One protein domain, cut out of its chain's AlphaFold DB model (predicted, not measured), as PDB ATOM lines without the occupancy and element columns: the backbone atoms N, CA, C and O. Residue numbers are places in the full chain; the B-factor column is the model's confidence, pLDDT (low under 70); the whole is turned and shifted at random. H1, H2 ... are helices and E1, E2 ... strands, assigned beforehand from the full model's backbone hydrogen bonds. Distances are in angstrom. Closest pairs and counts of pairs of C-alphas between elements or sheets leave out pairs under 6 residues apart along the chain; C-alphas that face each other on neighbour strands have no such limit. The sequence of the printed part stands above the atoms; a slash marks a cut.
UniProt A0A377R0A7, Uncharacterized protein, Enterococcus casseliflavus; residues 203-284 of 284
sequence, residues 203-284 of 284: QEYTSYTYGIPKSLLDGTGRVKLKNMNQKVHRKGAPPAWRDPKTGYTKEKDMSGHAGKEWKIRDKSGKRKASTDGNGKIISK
ATOM      1  N   GLN A 203      52.447 -37.446 -42.767       84.69
ATOM      2  CA  GLN A 203      51.086 -37.664 -43.252       84.69
ATOM      3  C   GLN A 203      50.231 -38.412 -42.224       84.69
ATOM      4  O   GLN A 203      49.114 -37.993 -41.930       84.69
ATOM      5  N   GLU A 204      50.772 -39.477 -41.638       76.19
ATOM      6  CA  GLU A 204      50.106 -40.274 -40.605       76.19
ATOM      7  C   GLU A 204      49.931 -39.503 -39.314       76.19
ATOM      8  O   GLU A 204      48.812 -39.430 -38.803       76.19
ATOM      9  N   TYR A 205      51.002 -38.840 -38.868       79.50
ATOM     10  CA  TYR A 205      50.957 -37.963 -37.708       79.50
ATOM     11  C   TYR A 205      49.814 -36.956 -37.836       79.50
ATOM     12  O   TYR A 205      48.948 -36.831 -36.970       79.50
ATOM     13  N   THR A 206      49.767 -36.281 -38.982       82.88
ATOM     14  CA  THR A 206      48.754 -35.271 -39.272       82.88
ATOM     15  C   THR A 206      47.344 -35.858 -39.327       82.88
ATOM     16  O   THR A 206      46.405 -35.255 -38.799       82.88
ATOM     17  N   SER A 207      47.190 -37.028 -39.949       83.06
ATOM     18  CA  SER A 207      45.902 -37.709 -40.054       83.06
ATOM     19  C   SER A 207      45.327 -38.018 -38.678       83.06
ATOM     20  O   SER A 207      44.195 -37.631 -38.389       83.06
ATOM     21  N   TYR A 208      46.137 -38.609 -37.801       77.81
ATOM     22  CA  TYR A 208      45.755 -38.940 -36.433       77.81
ATOM     23  C   TYR A 208      45.483 -37.690 -35.582       77.81
ATOM     24  O   TYR A 208      44.385 -37.518 -35.053       77.81
ATOM     25  N   THR A 209      46.446 -36.764 -35.496       79.31
ATOM     26  CA  THR A 209      46.360 -35.597 -34.602       79.31
ATOM     27  C   THR A 209      45.189 -34.677 -34.949       79.31
ATOM     28  O   THR A 209      44.502 -34.151 -34.065       79.31
ATOM     29  N   TYR A 210      44.937 -34.461 -36.242       84.81
ATOM     30  CA  TYR A 210      43.914 -33.517 -36.688       84.81
ATOM     31  C   TYR A 210      42.623 -34.200 -37.136       84.81
ATOM     32  O   TYR A 210      41.600 -33.517 -37.226       84.81
ATOM     33  N   GLY A 211      42.622 -35.520 -37.341       83.69
ATOM     34  CA  GLY A 211      41.490 -36.272 -37.878       83.69
ATOM     35  C   GLY A 211      41.197 -35.897 -39.330       83.69
ATOM     36  O   GLY A 211      40.034 -35.685 -39.666       83.69
ATOM     37  N   ILE A 212      42.242 -35.706 -40.144       88.62
ATOM     38  CA  ILE A 212      42.155 -35.341 -41.567       88.62
ATOM     39  C   ILE A 212      42.554 -36.569 -42.394       88.62
ATOM     40  O   ILE A 212      43.663 -37.050 -42.217       88.62
ATOM     41  N   PRO A 213      41.717 -37.071 -43.317       89.31
ATOM     42  CA  PRO A 213      42.003 -38.324 -44.016       89.31
ATOM     43  C   PRO A 213      43.300 -38.250 -44.836       89.31
ATOM     44  O   PRO A 213      43.544 -37.246 -45.513       89.31
ATOM     45  N   LYS A 214      44.087 -39.339 -44.852       88.62
ATOM     46  CA  LYS A 214      45.366 -39.427 -45.592       88.62
ATOM     47  C   LYS A 214      45.218 -39.034 -47.068       88.62
ATOM     48  O   LYS A 214      46.094 -38.374 -47.621       88.62
ATOM     49  N   SER A 215      44.085 -39.356 -47.697       90.06
ATOM     50  CA  SER A 215      43.780 -39.004 -49.094       90.06
ATOM     51  C   SER A 215      43.772 -37.492 -49.366       90.06
ATOM     52  O   SER A 215      44.081 -37.056 -50.481       90.06
ATOM     53  N   LEU A 216      43.485 -36.688 -48.340       94.94
ATOM     54  CA  LEU A 216      43.466 -35.227 -48.375       94.94
ATOM     55  C   LEU A 216      44.810 -34.600 -47.973       94.94
ATOM     56  O   LEU A 216      44.958 -33.381 -48.022       94.94
ATOM     57  N   LEU A 217      45.789 -35.423 -47.606       95.00
ATOM     58  CA  LEU A 217      47.132 -35.016 -47.218       95.00
ATOM     59  C   LEU A 217      48.147 -35.435 -48.289       95.00
ATOM     60  O   LEU A 217      47.958 -36.440 -48.980       95.00
ATOM     61  N   ASP A 218      49.210 -34.659 -48.470       93.56
ATOM     62  CA  ASP A 218      50.404 -35.092 -49.199       93.56
ATOM     63  C   ASP A 218      51.354 -35.898 -48.298       93.56
ATOM     64  O   ASP A 218      51.144 -35.992 -47.088       93.56
ATOM     65  N   GLY A 219      52.410 -36.475 -48.880       86.19
ATOM     66  CA  GLY A 219      53.391 -37.269 -48.126       86.19
ATOM     67  C   GLY A 219      54.137 -36.475 -47.044       86.19
ATOM     68  O   GLY A 219      54.720 -37.055 -46.133       86.19
ATOM     69  N   THR A 220      54.084 -35.139 -47.088       90.56
ATOM     70  CA  THR A 220      54.673 -34.258 -46.069       90.56
ATOM     71  C   THR A 220      53.690 -33.869 -44.962       90.56
ATOM     72  O   THR A 220      54.064 -33.120 -44.058       90.56
ATOM     73  N   GLY A 221      52.451 -34.370 -45.009       90.56
ATOM     74  CA  GLY A 221      51.386 -34.037 -44.063       90.56
ATOM     75  C   GLY A 221      50.716 -32.687 -44.320       90.56
ATOM     76  O   GLY A 221      50.007 -32.185 -43.452       90.56
ATOM     77  N   ARG A 222      50.905 -32.074 -45.494       96.31
ATOM     78  CA  ARG A 222      50.174 -30.853 -45.859       96.31
ATOM     79  C   ARG A 222      48.836 -31.199 -46.484       96.31
ATOM     80  O   ARG A 222      48.701 -32.172 -47.221       96.31
ATOM     81  N   VAL A 223      47.844 -30.358 -46.232       97.00
ATOM     82  CA  VAL A 223      46.517 -30.485 -46.828       97.00
ATOM     83  C   VAL A 223      46.599 -30.160 -48.317       97.00
ATOM     84  O   VAL A 223      47.058 -29.090 -48.711       97.00
ATOM     85  N   LYS A 224      46.091 -31.058 -49.162       96.69
ATOM     86  CA  LYS A 224      45.995 -30.877 -50.616       96.69
ATOM     87  C   LYS A 224      44.902 -29.861 -50.959       96.69
ATOM     88  O   LYS A 224      43.847 -30.211 -51.488       96.69
ATOM     89  N   LEU A 225      45.149 -28.579 -50.685       96.31
ATOM     90  CA  LEU A 225      44.179 -27.489 -50.861       96.31
ATOM     91  C   LEU A 225      43.621 -27.392 -52.287       96.31
ATOM     92  O   LEU A 225      42.494 -26.930 -52.468       96.31
ATOM     93  N   LYS A 226      44.389 -27.816 -53.298       94.44
ATOM     94  CA  LYS A 226      43.964 -27.836 -54.708       94.44
ATOM     95  C   LYS A 226      42.808 -28.809 -54.972       94.44
ATOM     96  O   LYS A 226      42.001 -28.540 -55.854       94.44
ATOM     97  N   ASN A 227      42.687 -29.878 -54.182       93.88
ATOM     98  CA  ASN A 227      41.599 -30.852 -54.318       93.88
ATOM     99  C   ASN A 227      40.252 -30.271 -53.861       93.88
ATOM    100  O   ASN A 227      39.198 -30.716 -54.298       93.88
ATOM    101  N   MET A 228      40.280 -29.248 -53.004       95.62
ATOM    102  CA  MET A 228      39.089 -28.537 -52.551       95.62
ATOM    103  C   MET A 228      38.736 -27.423 -53.537       95.62
ATOM    104  O   MET A 228      39.096 -26.261 -53.331       95.62
ATOM    105  N   ASN A 229      38.068 -27.780 -54.630       94.06
ATOM    106  CA  ASN A 229      37.792 -26.888 -55.759       94.06
ATOM    107  C   ASN A 229      36.293 -26.658 -56.030       94.06
ATOM    108  O   ASN A 229      35.949 -25.741 -56.775       94.06
ATOM    109  N   GLN A 230      35.387 -27.402 -55.388       95.12
ATOM    110  CA  GLN A 230      33.949 -27.216 -55.574       95.12
ATOM    111  C   GLN A 230      33.430 -26.099 -54.664       95.12
ATOM    112  O   GLN A 230      33.322 -26.277 -53.453       95.12
ATOM    113  N   LYS A 231      33.093 -24.936 -55.230       92.62
ATOM    114  CA  LYS A 231      32.576 -23.799 -54.454       92.62
ATOM    115  C   LYS A 231      31.277 -24.178 -53.732       92.62
ATOM    116  O   LYS A 231      30.337 -24.669 -54.350       92.62
ATOM    117  N   VAL A 232      31.215 -23.904 -52.432       89.81
ATOM    118  CA  VAL A 232      30.023 -24.090 -51.600       89.81
ATOM    119  C   VAL A 232      29.481 -22.715 -51.244       89.81
ATOM    120  O   VAL A 232      30.164 -21.920 -50.598       89.81
ATOM    121  N   HIS A 233      28.259 -22.413 -51.679       78.19
ATOM    122  CA  HIS A 233      27.602 -21.165 -51.314       78.19
ATOM    123  C   HIS A 233      26.914 -21.316 -49.957       78.19
ATOM    124  O   HIS A 233      26.096 -22.213 -49.760       78.19
ATOM    125  N   ARG A 234      27.243 -20.430 -49.018       75.44
ATOM    126  CA  ARG A 234      26.559 -20.308 -47.731       75.44
ATOM    127  C   ARG A 234      26.278 -18.832 -47.495       75.44
ATOM    128  O   ARG A 234      27.202 -18.024 -47.434       75.44
ATOM    129  N   LYS A 235      24.997 -18.483 -47.397       77.50
ATOM    130  CA  LYS A 235      24.559 -17.107 -47.155       77.50
ATOM    131  C   LYS A 235      25.152 -16.617 -45.828       77.50
ATOM    132  O   LYS A 235      24.971 -17.269 -44.806       77.50
ATOM    133  N   GLY A 236      25.881 -15.500 -45.860       78.12
ATOM    134  CA  GLY A 236      26.499 -14.897 -44.673       78.12
ATOM    135  C   GLY A 236      27.776 -15.575 -44.157       78.12
ATOM    136  O   GLY A 236      28.244 -15.204 -43.086       78.12
ATOM    137  N   ALA A 237      28.355 -16.540 -44.884       79.62
ATOM    138  CA  ALA A 237      29.612 -17.187 -44.499       79.62
ATOM    139  C   ALA A 237      30.754 -16.863 -45.482       79.62
ATOM    140  O   ALA A 237      30.490 -16.541 -46.647       79.62
ATOM    141  N   PRO A 238      32.026 -16.972 -45.051       82.38
ATOM    142  CA  PRO A 238      33.167 -16.821 -45.941       82.38
ATOM    143  C   PRO A 238      33.124 -17.820 -47.108       82.38
ATOM    144  O   PRO A 238      32.553 -18.909 -46.980       82.38
ATOM    145  N   PRO A 239      33.765 -17.486 -48.244       86.81
ATOM    146  CA  PRO A 239      33.913 -18.414 -49.354       86.81
ATOM    147  C   PRO A 239      34.506 -19.748 -48.888       86.81
ATOM    148  O   PRO A 239      35.546 -19.781 -48.222       86.81
ATOM    149  N   ALA A 240      33.832 -20.837 -49.257       92.75
ATOM    150  CA  ALA A 240      34.250 -22.191 -48.944       92.75
ATOM    151  C   ALA A 240      34.305 -23.051 -50.209       92.75
ATOM    152  O   ALA A 240      33.508 -22.878 -51.135       92.75
ATOM    153  N   TRP A 241      35.234 -24.001 -50.229       95.88
ATOM    154  CA  TRP A 241      35.397 -24.965 -51.308       95.88
ATOM    155  C   TRP A 241      35.496 -26.367 -50.736       95.88
ATOM    156  O   TRP A 241      36.206 -26.586 -49.758       95.88
ATOM    157  N   ARG A 242      34.785 -27.303 -51.351       95.69
ATOM    158  CA  ARG A 242      34.683 -28.704 -50.962       95.69
ATOM    159  C   ARG A 242      35.597 -29.562 -51.825       95.69
ATOM    160  O   ARG A 242      35.710 -29.327 -53.027       95.69
ATOM    161  N   ASP A 243      36.228 -30.555 -51.210       95.81
ATOM    162  CA  ASP A 243      36.794 -31.696 -51.923       95.81
ATOM    163  C   ASP A 243      35.668 -32.706 -52.209       95.81
ATOM    164  O   ASP A 243      35.061 -33.212 -51.258       95.81
ATOM    165  N   PRO A 244      35.360 -33.012 -53.482       92.50
ATOM    166  CA  PRO A 244      34.272 -33.921 -53.832       92.50
ATOM    167  C   PRO A 244      34.489 -35.350 -53.318       92.50
ATOM    168  O   PRO A 244      33.507 -36.057 -53.105       92.50
ATOM    169  N   LYS A 245      35.742 -35.775 -53.081       91.88
ATOM    170  CA  LYS A 245      36.049 -37.140 -52.627       91.88
ATOM    171  C   LYS A 245      35.780 -37.329 -51.136       91.88
ATOM    172  O   LYS A 245      35.091 -38.261 -50.744       91.88
ATOM    173  N   THR A 246      36.323 -36.448 -50.297       91.75
ATOM    174  CA  THR A 246      36.221 -36.588 -48.832       91.75
ATOM    175  C   THR A 246      35.059 -35.802 -48.227       91.75
ATOM    176  O   THR A 246      34.662 -36.033 -47.084       91.75
ATOM    177  N   GLY A 247      34.519 -34.835 -48.969       93.25
ATOM    178  CA  GLY A 247      33.504 -33.907 -48.492       93.25
ATOM    179  C   GLY A 247      34.020 -32.831 -47.533       93.25
ATOM    180  O   GLY A 247      33.216 -32.019 -47.080       93.25
ATOM    181  N   TYR A 248      35.324 -32.801 -47.244       96.44
ATOM    182  CA  TYR A 248      35.957 -31.756 -46.441       96.44
ATOM    183  C   TYR A 248      35.913 -30.417 -47.164       96.44
ATOM    184  O   TYR A 248      35.913 -30.362 -48.394       96.44
ATOM    185  N   THR A 249      35.921 -29.325 -46.401       96.00
ATOM    186  CA  THR A 249      35.916 -27.972 -46.961       96.00
ATOM    187  C   THR A 249      37.078 -27.134 -46.450       96.00
ATOM    188  O   THR A 249      37.355 -27.162 -45.250       96.00
ATOM    189  N   LYS A 250      37.676 -26.321 -47.328       95.25
ATOM    190  CA  LYS A 250      38.482 -25.161 -46.930       95.25
ATOM    191  C   LYS A 250      37.620 -23.911 -46.950       95.25
ATOM    192  O   LYS A 250      36.858 -23.694 -47.888       95.25
ATOM    193  N   GLU A 251      37.769 -23.090 -45.931       93.69
ATOM    194  CA  GLU A 251      37.117 -21.794 -45.778       93.69
ATOM    195  C   GLU A 251      38.202 -20.747 -45.541       93.69
ATOM    196  O   GLU A 251      39.162 -21.028 -44.822       93.69
ATOM    197  N   LYS A 252      38.083 -19.563 -46.147       90.31
ATOM    198  CA  LYS A 252      39.094 -18.513 -45.962       90.31
ATOM    199  C   LYS A 252      39.183 -18.109 -44.484       90.31
ATOM    200  O   LYS A 252      38.166 -17.817 -43.850       90.31
ATOM    201  N   ASP A 253      40.390 -18.103 -43.925       86.00
ATOM    202  CA  ASP A 253      40.628 -17.620 -42.569       86.00
ATOM    203  C   ASP A 253      40.696 -16.090 -42.574       86.00
ATOM    204  O   ASP A 253      41.600 -15.484 -43.140       86.00
ATOM    205  N   MET A 254      39.707 -15.462 -41.945       83.31
ATOM    206  CA  MET A 254      39.598 -14.004 -41.858       83.31
ATOM    207  C   MET A 254      40.319 -13.419 -40.634       83.31
ATOM    208  O   MET A 254      40.284 -12.211 -40.437       83.31
ATOM    209  N   SER A 255      40.938 -14.254 -39.791       76.69
ATOM    210  CA  SER A 255      41.547 -13.798 -38.532       76.69
ATOM    211  C   SER A 255      42.916 -13.133 -38.696       76.69
ATOM    212  O   SER A 255      43.362 -12.459 -37.778       76.69
ATOM    213  N   GLY A 256      43.602 -13.317 -39.831       67.56
ATOM    214  CA  GLY A 256      44.881 -12.653 -40.126       67.56
ATOM    215  C   GLY A 256      46.059 -13.024 -39.209       67.56
ATOM    216  O   GLY A 256      47.139 -12.455 -39.342       67.56
ATOM    217  N   HIS A 257      45.898 -13.976 -38.285       75.50
ATOM    218  CA  HIS A 257      46.933 -14.327 -37.313       75.50
ATOM    219  C   HIS A 257      47.864 -15.440 -37.813       75.50
ATOM    220  O   HIS A 257      47.411 -16.482 -38.287       75.50
ATOM    221  N   ALA A 258      49.174 -15.251 -37.609       75.75
ATOM    222  CA  ALA A 258      50.216 -16.274 -37.764       75.75
ATOM    223  C   ALA A 258      50.279 -16.954 -39.151       75.75
ATOM    224  O   ALA A 258      50.590 -18.138 -39.242       75.75
ATOM    225  N   GLY A 259      49.962 -16.222 -40.227       83.50
ATOM    226  CA  GLY A 259      50.008 -16.748 -41.598       83.50
ATOM    227  C   GLY A 259      48.901 -17.755 -41.936       83.50
ATOM    228  O   GLY A 259      49.006 -18.465 -42.934       83.50
ATOM    229  N   LYS A 260      47.846 -17.842 -41.111       89.69
ATOM    230  CA  LYS A 260      46.683 -18.700 -41.369       89.69
ATOM    231  C   LYS A 260      45.865 -18.128 -42.514       89.69
ATOM    232  O   LYS A 260      45.375 -17.004 -42.431       89.69
ATOM    233  N   GLU A 261      45.684 -18.931 -43.552       93.06
ATOM    234  CA  GLU A 261      44.935 -18.546 -44.748       93.06
ATOM    235  C   GLU A 261      43.660 -19.377 -44.914       93.06
ATOM    236  O   GLU A 261      42.648 -18.871 -45.401       93.06
ATOM    237  N   TRP A 262      43.670 -20.634 -44.458       94.50
ATOM    238  CA  TRP A 262      42.558 -21.561 -44.646       94.50
ATOM    239  C   TRP A 262      42.171 -22.266 -43.347       94.50
ATOM    240  O   TRP A 262      43.020 -22.718 -42.584       94.50
ATOM    241  N   LYS A 263      40.868 -22.424 -43.118       94.62
ATOM    242  CA  LYS A 263      40.288 -23.319 -42.110       94.62
ATOM    243  C   LYS A 263      39.800 -24.582 -42.796       94.62
ATOM    244  O   LYS A 263      38.970 -24.512 -43.700       94.62
ATOM    245  N   ILE A 264      40.272 -25.730 -42.331       95.81
ATOM    246  CA  ILE A 264      39.869 -27.045 -42.815       95.81
ATOM    247  C   ILE A 264      38.777 -27.586 -41.906       95.81
ATOM    248  O   ILE A 264      38.964 -27.713 -40.693       95.81
ATOM    249  N   ARG A 265      37.626 -27.900 -42.492       94.69
ATOM    250  CA  ARG A 265      36.474 -28.483 -41.803       94.69
ATOM    251  C   ARG A 265      36.143 -29.841 -42.398       94.69
ATOM    252  O   ARG A 265      36.291 -30.039 -43.603       94.69
ATOM    253  N   ASP A 266      35.687 -30.750 -41.549       93.94
ATOM    254  CA  ASP A 266      35.163 -32.034 -42.000       93.94
ATOM    255  C   ASP A 266      33.812 -31.889 -42.712       93.94
ATOM    256  O   ASP A 266      33.225 -30.805 -42.784       93.94
ATOM    257  N   LYS A 267      33.308 -33.012 -43.231       90.81
ATOM    258  CA  LYS A 267      31.996 -33.098 -43.888       90.81
ATOM    259  C   LYS A 267      30.825 -32.644 -43.003       90.81
ATOM    260  O   LYS A 267      29.791 -32.259 -43.536       90.81
ATOM    261  N   SER A 268      30.998 -32.653 -41.679       89.19
ATOM    262  CA  SER A 268      30.013 -32.199 -40.691       89.19
ATOM    263  C   SER A 268      30.182 -30.717 -40.321       89.19
ATOM    264  O   SER A 268      29.445 -30.195 -39.490       89.19
ATOM    265  N   GLY A 269      31.158 -30.018 -40.912       88.06
ATOM    266  CA  GLY A 269      31.441 -28.607 -40.653       88.06
ATOM    267  C   GLY A 269      32.307 -28.341 -39.417       88.06
ATOM    268  O   GLY A 269      32.607 -27.175 -39.127       88.06
ATOM    269  N   LYS A 270      32.774 -29.374 -38.703       91.81
ATOM    270  CA  LYS A 270      33.668 -29.216 -37.550       91.81
ATOM    271  C   LYS A 270      35.079 -28.901 -38.034       91.81
ATOM    272  O   LYS A 270      35.635 -29.602 -38.877       91.81
ATOM    273  N   ARG A 271      35.683 -27.846 -37.482       93.06
ATOM    274  CA  ARG A 271      37.068 -27.468 -37.793       93.06
ATOM    275  C   ARG A 271      38.043 -28.541 -37.297       93.06
ATOM    276  O   ARG A 271      37.962 -28.989 -36.152       93.06
ATOM    277  N   LYS A 272      38.966 -28.932 -38.172       93.94
ATOM    278  CA  LYS A 272      40.028 -29.912 -37.912       93.94
ATOM    279  C   LYS A 272      41.402 -29.264 -37.827       93.94
ATOM    280  O   LYS A 272      42.182 -29.683 -36.984       93.94
ATOM    281  N   ALA A 273      41.659 -28.230 -38.630       94.31
ATOM    282  CA  ALA A 273      42.914 -27.482 -38.629       94.31
ATOM    283  C   ALA A 273      42.752 -26.085 -39.256       94.31
ATOM    284  O   ALA A 273      41.798 -25.833 -39.992       94.31
ATOM    285  N   SER A 274      43.718 -25.208 -39.000       94.38
ATOM    286  CA  SER A 274      44.043 -24.021 -39.794       94.38
ATOM    287  C   SER A 274      45.371 -24.247 -40.512       94.38
ATOM    288  O   SER A 274      46.327 -24.726 -39.895       94.38
ATOM    289  N   THR A 275      45.445 -23.871 -41.786       95.19
ATOM    290  CA  THR A 275      46.643 -24.008 -42.622       95.19
ATOM    291  C   THR A 275      47.094 -22.676 -43.210       95.19
ATOM    292  O   THR A 275      46.306 -21.731 -43.313       95.19
ATOM    293  N   ASP A 276      48.355 -22.618 -43.635       94.00
ATOM    294  CA  ASP A 276      48.830 -21.594 -44.570       94.00
ATOM    295  C   ASP A 276      48.265 -21.830 -45.988       94.00
ATOM    296  O   ASP A 276      47.532 -22.801 -46.234       94.00
ATOM    297  N   GLY A 277      48.622 -20.953 -46.930       92.56
ATOM    298  CA  GLY A 277      48.256 -21.050 -48.348       92.56
ATOM    299  C   GLY A 277      48.792 -22.272 -49.090       92.56
ATOM    300  O   GLY A 277      48.261 -22.640 -50.137       92.56
ATOM    301  N   ASN A 278      49.800 -22.944 -48.531       94.38
ATOM    302  CA  ASN A 278      50.410 -24.152 -49.085       94.38
ATOM    303  C   ASN A 278      49.878 -25.433 -48.423       94.38
ATOM    304  O   ASN A 278      50.340 -26.530 -48.737       94.38
ATOM    305  N   GLY A 279      48.913 -25.315 -47.505       94.31
ATOM    306  CA  GLY A 279      48.303 -26.443 -46.811       94.31
ATOM    307  C   GLY A 279      49.092 -26.945 -45.602       94.31
ATOM    308  O   GLY A 279      48.703 -27.954 -45.012       94.31
ATOM    309  N   LYS A 280      50.173 -26.271 -45.187       95.19
ATOM    310  CA  LYS A 280      50.873 -26.593 -43.937       95.19
ATOM    311  C   LYS A 280      49.976 -26.245 -42.759       95.19
ATOM    312  O   LYS A 280      49.502 -25.117 -42.655       95.19
ATOM    313  N   ILE A 281      49.772 -27.194 -41.853       93.25
ATOM    314  CA  ILE A 281      48.984 -26.965 -40.642       93.25
ATOM    315  C   ILE A 281      49.756 -26.060 -39.679       93.25
ATOM    316  O   ILE A 281      50.927 -26.297 -39.388       93.25
ATOM    317  N   ILE A 282      49.079 -25.018 -39.196       90.94
ATOM    318  CA  ILE A 282      49.617 -24.031 -38.250       90.94
ATOM    319  C   ILE A 282      49.046 -24.268 -36.854       90.94
ATOM    320  O   ILE A 282      49.763 -24.194 -35.862       90.94
ATOM    321  N   SER A 283      47.740 -24.515 -36.751       86.25
ATOM    322  CA  SER A 283      47.092 -24.806 -35.472       86.25
ATOM    323  C   SER A 283      45.798 -25.577 -35.687       86.25
ATOM    324  O   SER A 283      45.283 -25.636 -36.802       86.25
ATOM    325  N   LYS A 284      45.238 -26.121 -34.610       80.38
ATOM    326  CA  LYS A 284      43.810 -26.437 -34.561       80.38
ATOM    327  C   LYS A 284      43.034 -25.247 -34.037       80.38
ATOM    328  O   LYS A 284      43.654 -24.368 -33.405       80.38
TER     329      LYS A 284
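What this domain is: This is residues 203 to 284 of the 284 residues of an uncharacterized protein of Enterococcus casseliflavus (UniProt A0A377R0A7). With little regular structure, this is one twisted sheet of six short strands, E1 to E6, with a short helix, H1, over it near the E5 and E6 end. The 82 printed residues hold H1, then the strands in sheet order as a meander, each the antiparallel neighbour of the one before. The class is mixed, with only 30 residues in named elements; the whole is compact, radius of gyration of the C-alphas 11.5 A, spans 35 by 29 by 20 A.

How they stand to each other: H1, residues 203 to 210, has every O i to N i+4 pair within hydrogen-bond range. It is on the sheet, height 11.2 A, over E5, residues 271 to 275; their closest C-alphas, Tyr 210 and Lys 272, are 5.4 A apart. E5 and E4, residues 262 to 265, form a hairpin, N 264 to O 273 2.8 A. The sheet is only just strongly twisted, its C-alphas up to 4.3 A off its best plane.

Where its parts are: H1, 10.6 A long, begins at C-alpha 203 (51.086, -37.664, -43.252). E1 is residues 230 to 232, E2 240 to 242, E3 249 to 252. E6, residues 281 to 283, ends at C-alpha 283 (47.092, -24.806, -35.472).

The domain as a whole: The printed part has no cut. The link H1 to E1 is long, 19 residues. Residue 256 is under 70 in pLDDT.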